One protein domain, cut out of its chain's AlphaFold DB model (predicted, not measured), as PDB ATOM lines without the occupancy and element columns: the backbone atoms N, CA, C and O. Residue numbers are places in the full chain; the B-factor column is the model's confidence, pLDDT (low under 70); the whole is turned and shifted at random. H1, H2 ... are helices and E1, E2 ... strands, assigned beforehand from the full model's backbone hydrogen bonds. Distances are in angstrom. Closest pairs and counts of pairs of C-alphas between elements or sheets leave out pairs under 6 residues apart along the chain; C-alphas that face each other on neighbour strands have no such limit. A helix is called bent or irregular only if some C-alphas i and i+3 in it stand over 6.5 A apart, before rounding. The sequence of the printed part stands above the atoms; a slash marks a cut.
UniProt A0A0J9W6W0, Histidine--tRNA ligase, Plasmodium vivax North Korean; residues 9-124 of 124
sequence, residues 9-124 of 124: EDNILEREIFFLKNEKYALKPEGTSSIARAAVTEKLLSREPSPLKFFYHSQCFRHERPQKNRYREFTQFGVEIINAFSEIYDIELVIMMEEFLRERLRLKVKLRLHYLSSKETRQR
ATOM      1  N   GLU A   9     184.048 164.261 114.674       51.00
ATOM      2  CA  GLU A   9     184.068 163.185 115.674       51.00
ATOM      3  C   GLU A   9     184.744 163.588 117.005       51.00
ATOM      4  O   GLU A   9     184.428 163.022 118.063       51.00
ATOM      5  N   ASP A  10     185.612 164.606 116.964       52.69
ATOM      6  CA  ASP A  10     186.316 165.192 118.110       52.69
ATOM      7  C   ASP A  10     185.520 166.312 118.804       52.69
ATOM      8  O   ASP A  10     185.963 166.848 119.828       52.69
ATOM      9  N   ASN A  11     184.328 166.665 118.305       64.44
ATOM     10  CA  ASN A  11     183.488 167.676 118.940       64.44
ATOM     11  C   ASN A  11     182.820 167.120 120.209       64.44
ATOM     12  O   ASN A  11     181.678 166.657 120.217       64.44
ATOM     13  N   ILE A  12     183.555 167.179 121.321       65.88
ATOM     14  CA  ILE A  12     183.106 166.759 122.657       65.88
ATOM     15  C   ILE A  12     181.754 167.394 123.023       65.88
ATOM     16  O   ILE A  12     180.922 166.731 123.642       65.88
ATOM     17  N   LEU A  13     181.487 168.633 122.591       65.44
ATOM     18  CA  LEU A  13     180.221 169.318 122.875       65.44
ATOM     19  C   LEU A  13     179.028 168.607 122.231       65.44
ATOM     20  O   LEU A  13     177.998 168.441 122.879       65.44
ATOM     21  N   GLU A  14     179.162 168.143 120.989       66.88
ATOM     22  CA  GLU A  14     178.085 167.423 120.296       66.88
ATOM     23  C   GLU A  14     177.801 166.065 120.945       66.88
ATOM     24  O   GLU A  14     176.658 165.611 120.987       66.88
ATOM     25  N   ARG A  15     178.828 165.430 121.517       76.31
ATOM     26  CA  ARG A  15     178.702 164.108 122.144       76.31
ATOM     27  C   ARG A  15     178.158 164.164 123.571       76.31
ATOM     28  O   ARG A  15     177.544 163.194 124.018       76.31
ATOM     29  N   GLU A  16     178.387 165.268 124.282       84.50
ATOM     30  CA  GLU A  16     178.088 165.397 125.713       84.50
ATOM     31  C   GLU A  16     176.828 166.222 126.026       84.50
ATOM     32  O   GLU A  16     176.432 166.290 127.191       84.50
ATOM     33  N   ILE A  17     176.143 166.809 125.040       92.38
ATOM     34  CA  ILE A  17     174.931 167.616 125.263       92.38
ATOM     35  C   ILE A  17     173.655 166.808 124.991       92.38
ATOM     36  O   ILE A  17     173.535 166.089 124.002       92.38
ATOM     37  N   PHE A  18     172.653 166.959 125.862       94.06
ATOM     38  CA  PHE A  18     171.307 166.442 125.608       94.06
ATOM     39  C   PHE A  18     170.500 167.424 124.763       94.06
ATOM     40  O   PHE A  18     169.997 168.427 125.277       94.06
ATOM     41  N   PHE A  19     170.327 167.102 123.486       93.81
ATOM     42  CA  PHE A  19     169.466 167.840 122.569       93.81
ATOM     43  C   PHE A  19     168.013 167.350 122.610       93.81
ATOM     44  O   PHE A  19     167.729 166.171 122.806       93.81
ATOM     45  N   LEU A  20     167.071 168.272 122.416       94.00
ATOM     46  CA  LEU A  20     165.628 168.049 122.474       94.00
ATOM     47  C   LEU A  20     164.941 168.723 121.281       94.00
ATOM     48  O   LEU A  20     165.380 169.774 120.814       94.00
ATOM     49  N   LYS A  21     163.807 168.157 120.840       94.88
ATOM     50  CA  LYS A  21     162.985 168.665 119.722       94.88
ATOM     51  C   LYS A  21     163.825 168.964 118.468       94.88
ATOM     52  O   LYS A  21     163.860 170.108 118.019       94.88
ATOM     53  N   ASN A  22     164.483 167.936 117.928       92.19
ATOM     54  CA  ASN A  22     165.368 168.044 116.761       92.19
ATOM     55  C   ASN A  22     166.424 169.146 116.956       92.19
ATOM     56  O   ASN A  22     166.516 170.067 116.154       92.19
ATOM     57  N   GLU A  23     167.129 169.098 118.091       90.56
ATOM     58  CA  GLU A  23     168.236 170.013 118.432       90.56
ATOM     59  C   GLU A  23     167.860 171.486 118.633       90.56
ATOM     60  O   GLU A  23     168.714 172.316 118.934       90.56
ATOM     61  N   LYS A  24     166.567 171.824 118.594       95.12
ATOM     62  CA  LYS A  24     166.092 173.184 118.874       95.12
ATOM     63  C   LYS A  24     166.363 173.632 120.313       95.12
ATOM     64  O   LYS A  24     166.485 174.826 120.575       95.12
ATOM     65  N   TYR A  25     166.399 172.692 121.254       94.62
ATOM     66  CA  TYR A  25     166.704 172.965 122.654       94.62
ATOM     67  C   TYR A  25     167.794 172.023 123.144       94.62
ATOM     68  O   TYR A  25     167.913 170.899 122.665       94.62
ATOM     69  N   ALA A  26     168.536 172.468 124.151       94.00
ATOM     70  CA  ALA A  26     169.514 171.654 124.845       94.00
ATOM     71  C   ALA A  26     169.303 171.766 126.355       94.00
ATOM     72  O   ALA A  26     169.018 172.853 126.869       94.00
ATOM     73  N   LEU A  27     169.461 170.653 127.070       95.31
ATOM     74  CA  LEU A  27     169.673 170.720 128.511       95.31
ATOM     75  C   LEU A  27     171.082 171.249 128.759       95.31
ATOM     76  O   LEU A  27     172.040 170.831 128.110       95.31
ATOM     77  N   LYS A  28     171.210 172.191 129.693       94.25
ATOM     78  CA  LYS A  28     172.489 172.858 129.931       94.25
ATOM     79  C   LYS A  28     173.520 171.882 130.536       94.25
ATOM     80  O   LYS A  28     173.222 171.247 131.555       94.25
ATOM     81  N   PRO A  29     174.732 171.784 129.966       94.12
ATOM     82  CA  PRO A  29     175.788 170.917 130.496       94.12
ATOM     83  C   PRO A  29     176.604 171.566 131.622       94.12
ATOM     84  O   PRO A  29     177.368 170.878 132.307       94.12
ATOM     85  N   GLU A  30     176.460 172.882 131.798       94.94
ATOM     86  CA  GLU A  30     177.188 173.720 132.751       94.94
ATOM     87  C   GLU A  30     176.429 175.054 132.998       94.94
ATOM     88  O   GLU A  30     175.289 175.207 132.540       94.94
ATOM     89  N   GLY A  31     176.979 175.970 133.804       95.50
ATOM     90  CA  GLY A  31     176.300 177.202 134.244       95.50
ATOM     91  C   GLY A  31     176.782 178.504 133.590       95.50
ATOM     92  O   GLY A  31     175.969 179.411 133.394       95.50
ATOM     93  N   THR A  32     178.053 178.593 133.204       96.56
ATOM     94  CA  THR A  32     178.731 179.771 132.649       96.56
ATOM     95  C   THR A  32     177.995 180.340 131.440       96.56
ATOM     96  O   THR A  32     177.664 181.524 131.419       96.56
ATOM     97  N   SER A  33     177.640 179.510 130.456       94.44
ATOM     98  CA  SER A  33     176.907 179.941 129.251       94.44
ATOM     99  C   SER A  33     175.554 180.593 129.558       94.44
ATOM    100  O   SER A  33     175.144 181.538 128.880       94.44
ATOM    101  N   SER A  34     174.861 180.132 130.603       95.19
ATOM    102  CA  SER A  34     173.587 180.722 131.025       95.19
ATOM    103  C   SER A  34     173.787 182.107 131.641       95.19
ATOM    104  O   SER A  34     173.007 183.012 131.339       95.19
ATOM    105  N   ILE A  35     174.842 182.287 132.444       97.31
ATOM    106  CA  ILE A  35     175.212 183.587 133.020       97.31
ATOM    107  C   ILE A  35     175.671 184.554 131.926       97.31
ATOM    108  O   ILE A  35     175.184 185.680 131.871       97.31
ATOM    109  N   ALA A  36     176.537 184.109 131.012       96.19
ATOM    110  CA  ALA A  36     176.998 184.922 129.889       96.19
ATOM    111  C   ALA A  36     175.826 185.401 129.018       96.19
ATOM    112  O   ALA A  36     175.736 186.584 128.688       96.19
ATOM    113  N   ARG A  37     174.877 184.503 128.705       96.19
ATOM    114  CA  ARG A  37     173.652 184.866 127.983       96.19
ATOM    115  C   ARG A  37     172.853 185.919 128.745       96.19
ATOM    116  O   ARG A  37     172.508 186.925 128.142       96.19
ATOM    117  N   ALA A  38     172.590 185.713 130.038       95.81
ATOM    118  CA  ALA A  38     171.831 186.661 130.853       95.81
ATOM    119  C   ALA A  38     172.504 188.044 130.917       95.81
ATOM    120  O   ALA A  38     171.837 189.063 130.747       95.81
ATOM    121  N   ALA A  39     173.831 188.088 131.083       96.88
ATOM    122  CA  ALA A  39     174.594 189.335 131.113       96.88
ATOM    123  C   ALA A  39     174.431 190.156 129.823       96.88
ATOM    124  O   ALA A  39     174.323 191.384 129.879       96.88
ATOM    125  N   VAL A  40     174.376 189.483 128.670       95.94
ATOM    126  CA  VAL A  40     174.178 190.123 127.365       95.94
ATOM    127  C   VAL A  40     172.709 190.485 127.132       95.94
ATOM    128  O   VAL A  40     172.422 191.628 126.778       95.94
ATOM    129  N   THR A  41     171.772 189.551 127.333       97.62
ATOM    130  CA  THR A  41     170.348 189.767 127.018       97.62
ATOM    131  C   THR A  41     169.727 190.860 127.878       97.62
ATOM    132  O   THR A  41     168.966 191.675 127.363       97.62
ATOM    133  N   GLU A  42     170.123 190.944 129.149       96.81
ATOM    134  CA  GLU A  42     169.644 191.971 130.081       96.81
ATOM    135  C   GLU A  42     170.465 193.271 130.030       96.81
ATOM    136  O   GLU A  42     170.196 194.221 130.771       96.81
ATOM    137  N   LYS A  43     171.457 193.350 129.129       96.38
ATOM    138  CA  LYS A  43     172.353 194.507 128.950       96.38
ATOM    139  C   LYS A  43     173.088 194.907 130.236       96.38
ATOM    140  O   LYS A  43     173.376 196.090 130.444       96.38
ATOM    141  N   LEU A  44     173.413 193.937 131.093       96.50
ATOM    142  CA  LEU A  44     174.033 194.196 132.398       96.50
ATOM    143  C   LEU A  44     175.395 194.872 132.243       96.50
ATOM    144  O   LEU A  44     175.713 195.781 132.995       96.50
ATOM    145  N   LEU A  45     176.147 194.521 131.197       93.88
ATOM    146  CA  LEU A  45     177.459 195.111 130.903       93.88
ATOM    147  C   LEU A  45     177.434 196.637 130.725       93.88
ATOM    148  O   LEU A  45     178.437 197.295 130.969       93.88
ATOM    149  N   SER A  46     176.304 197.197 130.284       93.81
ATOM    150  CA  SER A  46     176.134 198.647 130.106       93.81
ATOM    151  C   SER A  46     175.377 199.330 131.244       93.81
ATOM    152  O   SER A  46     175.345 200.555 131.299       93.81
ATOM    153  N   ARG A  47     174.697 198.554 132.092       96.19
ATOM    154  CA  ARG A  47     173.755 199.070 133.096       96.19
ATOM    155  C   ARG A  47     174.289 198.972 134.515       96.19
ATOM    156  O   ARG A  47     173.917 199.790 135.346       96.19
ATOM    157  N   GLU A  48     175.139 197.989 134.767       95.88
ATOM    158  CA  GLU A  48     175.664 197.674 136.083       95.88
ATOM    159  C   GLU A  48     177.164 197.997 136.157       95.88
ATOM    160  O   GLU A  48     177.878 197.911 135.149       95.88
ATOM    161  N   PRO A  49     177.672 198.374 137.342       94.12
ATOM    162  CA  PRO A  49     179.091 198.627 137.533       94.12
ATOM    163  C   PRO A  49     179.904 197.353 137.292       94.12
ATOM    164  O   PRO A  49     179.531 196.259 137.709       94.12
ATOM    165  N   SER A  50     181.043 197.507 136.621       93.12
ATOM    166  CA  SER A  50     181.956 196.399 136.339       93.12
ATOM    167  C   SER A  50     183.048 196.257 137.412       93.12
ATOM    168  O   SER A  50     183.469 197.267 137.980       93.12
ATOM    169  N   PRO A  51     183.556 195.032 137.648       96.00
ATOM    170  CA  PRO A  51     183.127 193.783 137.016       96.00
ATOM    171  C   PRO A  51     181.821 193.246 137.613       96.00
ATOM    172  O   PRO A  51     181.525 193.444 138.791       96.00
ATOM    173  N   LEU A  52     181.070 192.505 136.803       96.94
ATOM    174  CA  LEU A  52     179.875 191.807 137.265       96.94
ATOM    175  C   LEU A  52     180.290 190.509 137.955       96.94
ATOM    176  O   LEU A  52     180.991 189.696 137.352       96.94
ATOM    177  N   LYS A  53     179.845 190.301 139.193       96.19
ATOM    178  CA  LYS A  53     180.150 189.102 139.984       96.19
ATOM    179  C   LYS A  53     178.874 188.304 140.223       96.19
ATOM    180  O   LYS A  53     177.931 188.811 140.826       96.19
ATOM    181  N   PHE A  54     178.851 187.058 139.768       96.81
ATOM    182  CA  PHE A  54     177.713 186.152 139.900       96.81
ATOM    183  C   PHE A  54     178.121 184.866 140.606       96.81
ATOM    184  O   PHE A  54     179.265 184.432 140.515       96.81
ATOM    185  N   PHE A  55     177.156 184.213 141.244       96.38
ATOM    186  CA  PHE A  55     177.268 182.815 141.639       96.38
ATOM    187  C   PHE A  55     176.013 182.062 141.204       96.38
ATOM    188  O   PHE A  55     174.954 182.656 140.993       96.38
ATOM    189  N   TYR A  56     176.113 180.744 141.089       96.62
ATOM    190  CA  TYR A  56     174.970 179.881 140.826       96.62
ATOM    191  C   TYR A  56     175.100 178.549 141.550       96.62
ATOM    192  O   TYR A  56     176.190 178.026 141.746       96.62
ATOM    193  N   HIS A  57     173.950 177.971 141.886       96.25
ATOM    194  CA  HIS A  57     173.788 176.574 142.268       96.25
ATOM    195  C   HIS A  57     172.783 175.959 141.298       96.25
ATOM    196  O   HIS A  57     171.647 176.426 141.202       96.25
ATOM    197  N   SER A  58     173.209 174.980 140.508       96.06
ATOM    198  CA  SER A  58     172.497 174.628 139.289       96.06
ATOM    199  C   SER A  58     172.549 173.143 138.963       96.06
ATOM    200  O   SER A  58     173.585 172.504 139.099       96.06
ATOM    201  N   GLN A  59     171.430 172.614 138.477       97.06
ATOM    202  CA  GLN A  59     171.318 171.251 137.958       97.06
ATOM    203  C   GLN A  59     171.771 171.223 136.494       97.06
ATOM    204  O   GLN A  59     171.308 172.024 135.679       97.06
ATOM    205  N   CYS A  60     172.712 170.349 136.163       96.56
ATOM    206  CA  CYS A  60     173.358 170.248 134.858       96.56
ATOM    207  C   CYS A  60     173.233 168.824 134.315       96.56
ATOM    208  O   CYS A  60     173.139 167.865 135.085       96.56
ATOM    209  N   PHE A  61     173.252 168.700 132.988       95.88
ATOM    210  CA  PHE A  61     173.024 167.435 132.300       95.88
ATOM    211  C   PHE A  61     174.088 167.186 131.240       95.88
ATOM    212  O   PHE A  61     174.272 168.016 130.353       95.88
ATOM    213  N   ARG A  62     174.756 166.032 131.297       94.12
ATOM    214  CA  ARG A  62     175.736 165.631 130.281       94.12
ATOM    215  C   ARG A  62     175.472 164.225 129.784       94.12
ATOM    216  O   ARG A  62     175.338 163.294 130.578       94.12
ATOM    217  N   HIS A  63     175.413 164.059 128.469       91.75
ATOM    218  CA  HIS A  63     175.194 162.789 127.783       91.75
ATOM    219  C   HIS A  63     176.480 161.938 127.750       91.75
ATOM    220  O   HIS A  63     176.905 161.395 126.737       91.75
ATOM    221  N   GLU A  64     177.122 161.802 128.905       86.00
ATOM    222  CA  GLU A  64     178.341 161.022 129.073       86.00
ATOM    223  C   GLU A  64     178.008 159.566 129.447       86.00
ATOM    224  O   GLU A  64     176.912 159.231 129.929       86.00
ATOM    225  N   ARG A  65     178.979 158.665 129.243       87.62
ATOM    226  CA  ARG A  65     178.916 157.303 129.788       87.62
ATOM    227  C   ARG A  65     179.033 157.385 131.318       87.62
ATOM    228  O   ARG A  65     180.066 157.864 131.789       87.62
ATOM    229  N   PRO A  66     178.048 156.890 132.096       89.12
ATOM    230  CA  PRO A  66     178.131 156.924 133.551       89.12
ATOM    231  C   PRO A  66     179.370 156.188 134.065       89.12
ATOM    232  O   PRO A  66     179.680 155.074 133.634       89.12
ATOM    233  N   GLN A  67     180.069 156.820 134.998       91.19
ATOM    234  CA  GLN A  67     181.206 156.256 135.723       91.19
ATOM    235  C   GLN A  67     181.051 156.604 137.205       91.19
ATOM    236  O   GLN A  67     180.184 157.390 137.589       91.19
ATOM    237  N   LYS A  68     181.900 156.041 138.067       93.06
ATOM    238  CA  LYS A  68     181.913 156.422 139.482       93.06
ATOM    239  C   LYS A  68     182.110 157.941 139.605       93.06
ATOM    240  O   LYS A  68     183.082 158.471 139.077       93.06
ATOM    241  N   ASN A  69     181.188 158.614 140.295       88.50
ATOM    242  CA  ASN A  69     181.137 160.073 140.477       88.50
ATOM    243  C   ASN A  69     180.956 160.904 139.187       88.50
ATOM    244  O   ASN A  69     181.138 162.119 139.224       88.50
ATOM    245  N   ARG A  70     180.579 160.280 138.061       92.44
ATOM    246  CA  ARG A  70     180.176 160.968 136.825       92.44
ATOM    247  C   ARG A  70     178.757 160.565 136.463       92.44
ATOM    248  O   ARG A  70     178.518 159.465 135.961       92.44
ATOM    249  N   TYR A  71     177.832 161.468 136.753       92.56
ATOM    250  CA  TYR A  71     176.405 161.285 136.536       92.56
ATOM    251  C   TYR A  71     175.958 162.026 135.278       92.56
ATOM    252  O   TYR A  71     176.560 163.022 134.889       92.56
ATOM    253  N   ARG A  72     174.868 161.557 134.665       95.06
ATOM    254  CA  ARG A  72     174.223 162.266 133.548       95.06
ATOM    255  C   ARG A  72     173.448 163.496 133.995       95.06
ATOM    256  O   ARG A  72     173.226 164.388 133.192       95.06
ATOM    257  N   GLU A  73     173.068 163.525 135.262       95.88
ATOM    258  CA  GLU A  73     172.438 164.641 135.945       95.88
ATOM    259  C   GLU A  73     173.203 164.876 137.243       95.88
ATOM    260  O   GLU A  73     173.440 163.940 138.009       95.88
ATOM    261  N   PHE A  74     173.639 166.106 137.467       95.75
ATOM    262  CA  PHE A  74     174.445 166.469 138.625       95.75
ATOM    263  C   PHE A  74     174.237 167.935 138.981       95.75
ATOM    264  O   PHE A  74     173.682 168.717 138.211       95.75
ATOM    265  N   THR A  75     174.704 168.318 140.162       96.62
ATOM    266  CA  THR A  75     174.608 169.689 140.650       96.62
ATOM    267  C   THR A  75     175.978 170.345 140.637       96.62
ATOM    268  O   THR A  75     176.969 169.747 141.055       96.62
ATOM    269  N   GLN A  76     176.033 171.583 140.161       95.62
ATOM    270  CA  GLN A  76     177.223 172.418 140.193       95.62
ATOM    271  C   GLN A  76     176.949 173.695 140.965       95.62
ATOM    272  O   GLN A  76     175.909 174.331 140.797       95.62
ATOM    273  N   PHE A  77     177.932 174.083 141.763       95.25
ATOM    274  CA  PHE A  77     178.076 175.445 142.234       95.25
ATOM    275  C   PHE A  77     179.194 176.113 141.435       95.25
ATOM    276  O   PHE A  77     180.222 175.478 141.192       95.25
ATOM    277  N   GLY A  78     178.996 177.360 141.025       95.69
ATOM    278  CA  GLY A  78     179.991 178.122 140.278       95.69
ATOM    279  C   GLY A  78     179.913 179.610 140.575       95.69
ATOM    280  O   GLY A  78     178.897 180.105 141.066       95.69
ATOM    281  N   VAL A  79     181.011 180.301 140.290       96.75
ATOM    282  CA  VAL A  79     181.185 181.746 140.455       96.75
ATOM    283  C   VAL A  79     181.734 182.284 139.141       96.75
ATOM    284  O   VAL A  79     182.610 181.662 138.551       96.75
ATOM    285  N   GLU A  80     181.219 183.423 138.690       96.69
ATOM    286  CA  GLU A  80     181.617 184.063 137.436       96.69
ATOM    287  C   GLU A  80     181.958 185.526 137.702       96.69
ATOM    288  O   GLU A  80     181.191 186.236 138.360       96.69
ATOM    289  N   ILE A  81     183.079 185.987 137.152       96.94
ATOM    290  CA  ILE A  81     183.443 187.403 137.123       96.94
ATOM    291  C   ILE A  81     183.509 187.819 135.656       96.94
ATOM    292  O   ILE A  81     184.355 187.347 134.902       96.94
ATOM    293  N   ILE A  82     182.590 188.684 135.237       96.12
ATOM    294  CA  ILE A  82     182.458 189.134 133.849       96.12
ATOM    295  C   ILE A  82     182.905 190.591 133.749       96.12
ATOM    296  O   ILE A  82     182.611 191.405 134.625       96.12
ATOM    297  N   ASN A  83     183.576 190.929 132.645       94.81
ATOM    298  CA  ASN A  83     184.097 192.270 132.367       94.81
ATOM    299  C   ASN A  83     185.173 192.727 133.372       94.81
ATOM    300  O   ASN A  83     185.214 193.883 133.792       94.81
ATOM    301  N   ALA A  84     186.032 191.789 133.777       94.56
ATOM    302  CA  ALA A  84     187.210 192.021 134.600       94.56
ATOM    303  C   ALA A  84     188.459 192.156 133.714       94.56
ATOM    304  O   ALA A  84     188.739 191.281 132.899       94.56
ATOM    305  N   PHE A  85     189.212 193.247 133.881       91.38
ATOM    306  CA  PHE A  85     190.396 193.566 133.059       91.38
ATOM    307  C   PHE A  85     191.730 193.429 133.802       91.38
ATOM    308  O   PHE A  85     192.783 193.691 133.229       91.38
ATOM    309  N   SER A  86     191.697 193.070 135.083       94.56
ATOM    310  CA  SER A  86     192.887 192.950 135.923       94.56
ATOM    311  C   SER A  86     193.016 191.531 136.454       94.56
ATOM    312  O   SER A  86     192.039 190.958 136.930       94.56
ATOM    313  N   GLU A  87     194.246 191.022 136.457       91.44
ATOM    314  CA  GLU A  87     194.623 189.717 137.018       91.44
ATOM    315  C   GLU A  87     194.278 189.585 138.512       91.44
ATOM    316  O   GLU A  87     194.200 188.483 139.053       91.44
ATOM    317  N   ILE A  88     194.029 190.708 139.202       96.25
ATOM    318  CA  ILE A  88     193.601 190.695 140.603       96.25
ATOM    319  C   ILE A  88     192.291 189.926 140.801       96.25
ATOM    320  O   ILE A  88     192.093 189.345 141.865       96.25
ATOM    321  N   TYR A  89     191.418 189.876 139.789       96.00
ATOM    322  CA  TYR A  89     190.151 189.153 139.869       96.00
ATOM    323  C   TYR A  89     190.338 187.633 139.772       96.00
ATOM    324  O   TYR A  89     189.608 186.893 140.431       96.00
ATOM    325  N   ASP A  90     191.343 187.157 139.030       94.12
ATOM    326  CA  ASP A  90     191.736 185.745 139.037       94.12
ATOM    327  C   ASP A  90     192.273 185.340 140.417       94.12
ATOM    328  O   ASP A  90     191.885 184.306 140.965       94.12
ATOM    329  N   ILE A  91     193.122 186.188 141.013       95.31
ATOM    330  CA  ILE A  91     193.663 185.984 142.366       95.31
ATOM    331  C   ILE A  91     192.532 185.977 143.402       95.31
ATOM    332  O   ILE A  91     192.475 185.075 144.238       95.31
ATOM    333  N   GLU A  92     191.616 186.947 143.328       95.62
ATOM    334  CA  GLU A  92     190.442 187.037 144.202       95.62
ATOM    335  C   GLU A  92     189.623 185.742 144.156       95.62
ATOM    336  O   GLU A  92     189.281 185.190 145.203       95.62
ATOM    337  N   LEU A  93     189.344 185.225 142.957       95.44
ATOM    338  CA  LEU A  93     188.554 184.010 142.775       95.44
ATOM    339  C   LEU A  93     189.257 182.782 143.363       95.44
ATOM    340  O   LEU A  93     188.616 181.972 144.035       95.44
ATOM    341  N   VAL A  94     190.571 182.651 143.161       95.12
ATOM    342  CA  VAL A  94     191.355 181.538 143.718       95.12
ATOM    343  C   VAL A  94     191.360 181.569 145.247       95.12
ATOM    344  O   VAL A  94     191.086 180.536 145.861       95.12
ATOM    345  N   ILE A  95     191.620 182.731 145.856       95.31
ATOM    346  CA  ILE A  95     191.633 182.891 147.320       95.31
ATOM    347  C   ILE A  95     190.251 182.585 147.895       95.31
ATOM    348  O   ILE A  95     190.122 181.740 148.781       95.31
ATOM    349  N   MET A  96     189.205 183.197 147.332       95.81
ATOM    350  CA  MET A  96     187.821 182.984 147.756       95.81
ATOM    351  C   MET A  96     187.440 181.499 147.711       95.81
ATOM    352  O   MET A  96     186.852 180.974 148.659       95.81
ATOM    353  N   MET A  97     187.782 180.798 146.625       94.50
ATOM    354  CA  MET A  97     187.472 179.378 146.483       94.50
ATOM    355  C   MET A  97     188.284 178.501 147.438       94.50
ATOM    356  O   MET A  97     187.750 177.517 147.954       94.50
ATOM    357  N   GLU A  98     189.550 178.828 147.696       94.62
ATOM    358  CA  GLU A  98     190.370 178.105 148.669       94.62
ATOM    359  C   GLU A  98     189.810 178.241 150.090       94.62
ATOM    360  O   GLU A  98     189.583 177.220 150.750       94.62
ATOM    361  N   GLU A  99     189.509 179.465 150.527       95.31
ATOM    362  CA  GLU A  99     188.888 179.741 151.826       95.31
ATOM    363  C   GLU A  99     187.527 179.045 151.948       95.31
ATOM    364  O   GLU A  99     187.254 178.343 152.927       95.31
ATOM    365  N   PHE A 100     186.676 179.149 150.925       95.00
ATOM    366  CA  PHE A 100     185.363 178.510 150.931       95.00
ATOM    367  C   PHE A 100     185.465 176.983 151.061       95.00
ATOM    368  O   PHE A 100     184.818 176.374 151.919       95.00
ATOM    369  N   LEU A 101     186.311 176.338 150.255       95.62
ATOM    370  CA  LEU A 101     186.449 174.880 150.264       95.62
ATOM    371  C   LEU A 101     187.105 174.367 151.554       95.62
ATOM    372  O   LEU A 101     186.679 173.337 152.084       95.62
ATOM    373  N   ARG A 102     188.131 175.056 152.072       96.06
ATOM    374  CA  ARG A 102     188.903 174.596 153.237       96.06
ATOM    375  C   ARG A 102     188.311 175.025 154.569       96.06
ATOM    376  O   ARG A 102     188.268 174.215 155.488       96.06
ATOM    377  N   GLU A 103     187.869 176.268 154.698       95.69
ATOM    378  CA  GLU A 103     187.442 176.817 155.987       95.69
ATOM    379  C   GLU A 103     185.947 176.626 156.221       95.69
ATOM    380  O   GLU A 103     185.533 176.254 157.322       95.69
ATOM    381  N   ARG A 104     185.126 176.844 155.183       94.94
ATOM    382  CA  ARG A 104     183.666 176.699 155.290       94.94
ATOM    383  C   ARG A 104     183.230 175.253 155.108       94.94
ATOM    384  O   ARG A 104     182.533 174.723 155.968       94.94
ATOM    385  N   LEU A 105     183.671 174.597 154.034       95.94
ATOM    386  CA  LEU A 105     183.279 173.211 153.742       95.94
ATOM    387  C   LEU A 105     184.202 172.155 154.363       95.94
ATOM    388  O   LEU A 105     183.843 170.978 154.389       95.94
ATOM    389  N   ARG A 106     185.371 172.551 154.888       97.19
ATOM    390  CA  ARG A 106     186.340 171.650 155.547       97.19
ATOM    391  C   ARG A 106     186.795 170.490 154.658       97.19
ATOM    392  O   ARG A 106     187.075 169.388 155.136       97.19
ATOM    393  N   LEU A 107     186.894 170.737 153.353       96.25
ATOM    394  CA  LEU A 107     187.303 169.748 152.366       96.25
ATOM    395  C   LEU A 107     188.827 169.707 152.222       96.25
ATOM    396  O   LEU A 107     189.513 170.728 152.140       96.25
ATOM    397  N   LYS A 108     189.373 168.493 152.115       95.56
ATOM    398  CA  LYS A 108     190.782 168.283 151.769       95.56
ATOM    399  C   LYS A 108     190.955 168.398 150.257       95.56
ATOM    400  O   LYS A 108     190.819 167.413 149.537       95.56
ATOM    401  N   VAL A 109     191.261 169.603 149.788       94.31
ATOM    402  CA  VAL A 109     191.475 169.900 148.363       94.31
ATOM    403  C   VAL A 109     192.948 170.173 148.048       94.31
ATOM    404  O   VAL A 109     193.718 170.611 148.909       94.31
ATOM    405  N   LYS A 110     193.351 169.912 146.800       94.69
ATOM    406  CA  LYS A 110     194.661 170.283 146.248       94.69
ATOM    407  C   LYS A 110     194.439 171.234 145.077       94.69
ATOM    408  O   LYS A 110     193.935 170.801 144.043       94.69
ATOM    409  N   LEU A 111     194.846 172.491 145.237       92.88
ATOM    410  CA  LEU A 111     194.830 173.471 144.158       92.88
ATOM    411  C   LEU A 111     195.888 173.099 143.107       92.88
ATOM    412  O   LEU A 111     197.016 172.732 143.442       92.88
ATOM    413  N   ARG A 112     195.506 173.155 141.830       94.00
ATOM    414  CA  ARG A 112     196.408 172.991 140.686       94.00
ATOM    415  C   ARG A 112     196.165 174.155 139.738       94.00
ATOM    416  O   ARG A 112     195.078 174.252 139.183       94.00
ATOM    417  N   LEU A 113     197.168 175.009 139.574       92.06
ATOM    418  CA  LEU A 113     197.109 176.151 138.669       92.06
ATOM    419  C   LEU A 113     197.877 175.838 137.388       92.06
ATOM    420  O   LEU A 113     198.933 175.203 137.414       92.06
ATOM    421  N   HIS A 114     197.321 176.282 136.270       90.81
ATOM    422  CA  HIS A 114     197.948 176.222 134.964       90.81
ATOM    423  C   HIS A 114     197.481 177.421 134.142       90.81
ATOM    424  O   HIS A 114     196.384 177.929 134.360       90.81
ATOM    425  N   TYR A 115     198.303 177.844 133.189       86.50
ATOM    426  CA  TYR A 115     197.989 178.936 132.284       86.50
ATOM    427  C   TYR A 115     198.092 178.433 130.848       86.50
ATOM    428  O   TYR A 115     199.159 178.008 130.400       86.50
ATOM    429  N   LEU A 116     196.967 178.462 130.137       84.81
ATOM    430  CA  LEU A 116     196.934 178.179 128.710       84.81
ATOM    431  C   LEU A 116     197.325 179.464 127.984       84.81
ATOM    432  O   LEU A 116     196.539 180.406 127.919       84.81
ATOM    433  N   SER A 117     198.541 179.500 127.448       82.88
ATOM    434  CA  SER A 117     199.075 180.660 126.738       82.88
ATOM    435  C   SER A 117     198.196 181.088 125.551       82.88
ATOM    436  O   SER A 117     197.397 180.298 125.020       82.88
ATOM    437  N   SER A 118     198.322 182.349 125.126       81.88
ATOM    438  CA  SER A 118     197.559 182.883 123.990       81.88
ATOM    439  C   SER A 118     197.900 182.158 122.683       81.88
ATOM    440  O   SER A 118     198.935 181.495 122.577       81.88
ATOM    441  N   LYS A 119     197.043 182.289 121.658       75.31
ATOM    442  CA  LYS A 119     197.347 181.741 120.324       75.31
ATOM    443  C   LYS A 119     198.665 182.299 119.779       75.31
ATOM    444  O   LYS A 119     199.447 181.523 119.243       75.31
ATOM    445  N   GLU A 120     198.941 183.592 119.980       75.75
ATOM    446  CA  GLU A 120     200.211 184.204 119.560       75.75
ATOM    447  C   GLU A 120     201.407 183.623 120.322       75.75
ATOM    448  O   GLU A 120     202.485 183.444 119.761       75.75
ATOM    449  N   THR A 121     201.218 183.300 121.601       71.94
ATOM    450  CA  THR A 121     202.283 182.771 122.459       71.94
ATOM    451  C   THR A 121     202.580 181.295 122.173       71.94
ATOM    452  O   THR A 121     203.702 180.857 122.385       71.94
ATOM    453  N   ARG A 122     201.607 180.517 121.672       66.69
ATOM    454  CA  ARG A 122     201.793 179.094 121.308       66.69
ATOM    455  C   ARG A 122     202.523 178.871 119.981       66.69
ATOM    456  O   ARG A 122     202.939 177.748 119.725       66.69
ATOM    457  N   GLN A 123     202.597 179.886 119.121       62.09
ATOM    458  CA  GLN A 123     203.221 179.801 117.792       62.09
ATOM    459  C   GLN A 123     204.698 180.232 117.781       62.09
ATOM    460  O   GLN A 123     205.331 180.181 116.728       62.09
ATOM    461  N   ARG A 124     205.228 180.675 118.926       51.84
ATOM    462  CA  ARG A 124     206.651 180.960 119.138       51.84
ATOM    463  C   ARG A 124     207.335 179.757 119.769       51.84
ATOM    464  O   ARG A 124     208.505 179.526 119.406       51.84
TER     465      ARG A 124
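What this domain is: This is residues 9 to 124 of the 124 residues of the protein "Histidine--tRNA ligase" of Plasmodium vivax North Korean (UniProt A0A0J9W6W0). A long, bent two-stranded hairpin, E3 and E4, makes the backbone of a loose model: H2 packs over it, H4 sits beside E4, and the small hairpin E1 and E2 lies near the end of E3. The last residues, 114 to 124, stick out as a tail that includes H5. The printed part has 116 residues, with five named helices and four named strands in the order H1 E1 E2 H2 H3 E3 E4 H4 H5; both two-stranded sheets, E1 - E2 and E3 - E4, are antiparallel, and the class is mixed. The radius of gyration of the C-alphas is 17.3 A, and the spans are 42 by 40 by 39 A.

How they stand to each other: E3, residues 52 to 61, and E4, residues 73 to 82, form an antiparallel hairpin at 164 degrees, with N 56 and O 78 at 2.9 A. E3 bends by 64 degrees at residue 57, E4 by 53 degrees at residue 77. The closest C-alphas of H2, residues 32 to 41, and E4 are those of Thr 32 and Glu 80, 7.0 A apart; those of E4 and H4, residues 88 to 104, are Ile 81 and Tyr 89, 7.5 A. H2 and H4 are apart. H3, residues 44 to 47, is close to but not clearly touching H2: C-alphas 39 and 45, the closest, are 6.5 A apart. E1, residues 18 to 20, and E2, residues 25 to 27, form a hairpin, with N 20 and O 25 at 2.8 A; the closest C-alphas of E2 and E3 are Leu 27 and Phe 61, 6.0 A. In H1, residues 12 to 16, H2 and H4 every O i to N i+4 pair is within hydrogen-bond range; H3 and H5, residues 119 to 122, are too short for one.

Where its parts are: E3 is 25.8 A long, from C-alpha 52 at (179.875, 191.807, 137.265); E4 is 26.5 A, H4 22.6 A and H2 14.2 A. C-alpha 104 ends H4 at (183.666, 176.699, 155.290).

The domain as a whole: The C-alphas farthest apart, Asn 22 and Glu 103, are 45.9 A apart. The printed part has no cut; E3 to E4 and H4 to H5 are long links. Residues 9 to 14 and 122 to 124 have pLDDT under 70.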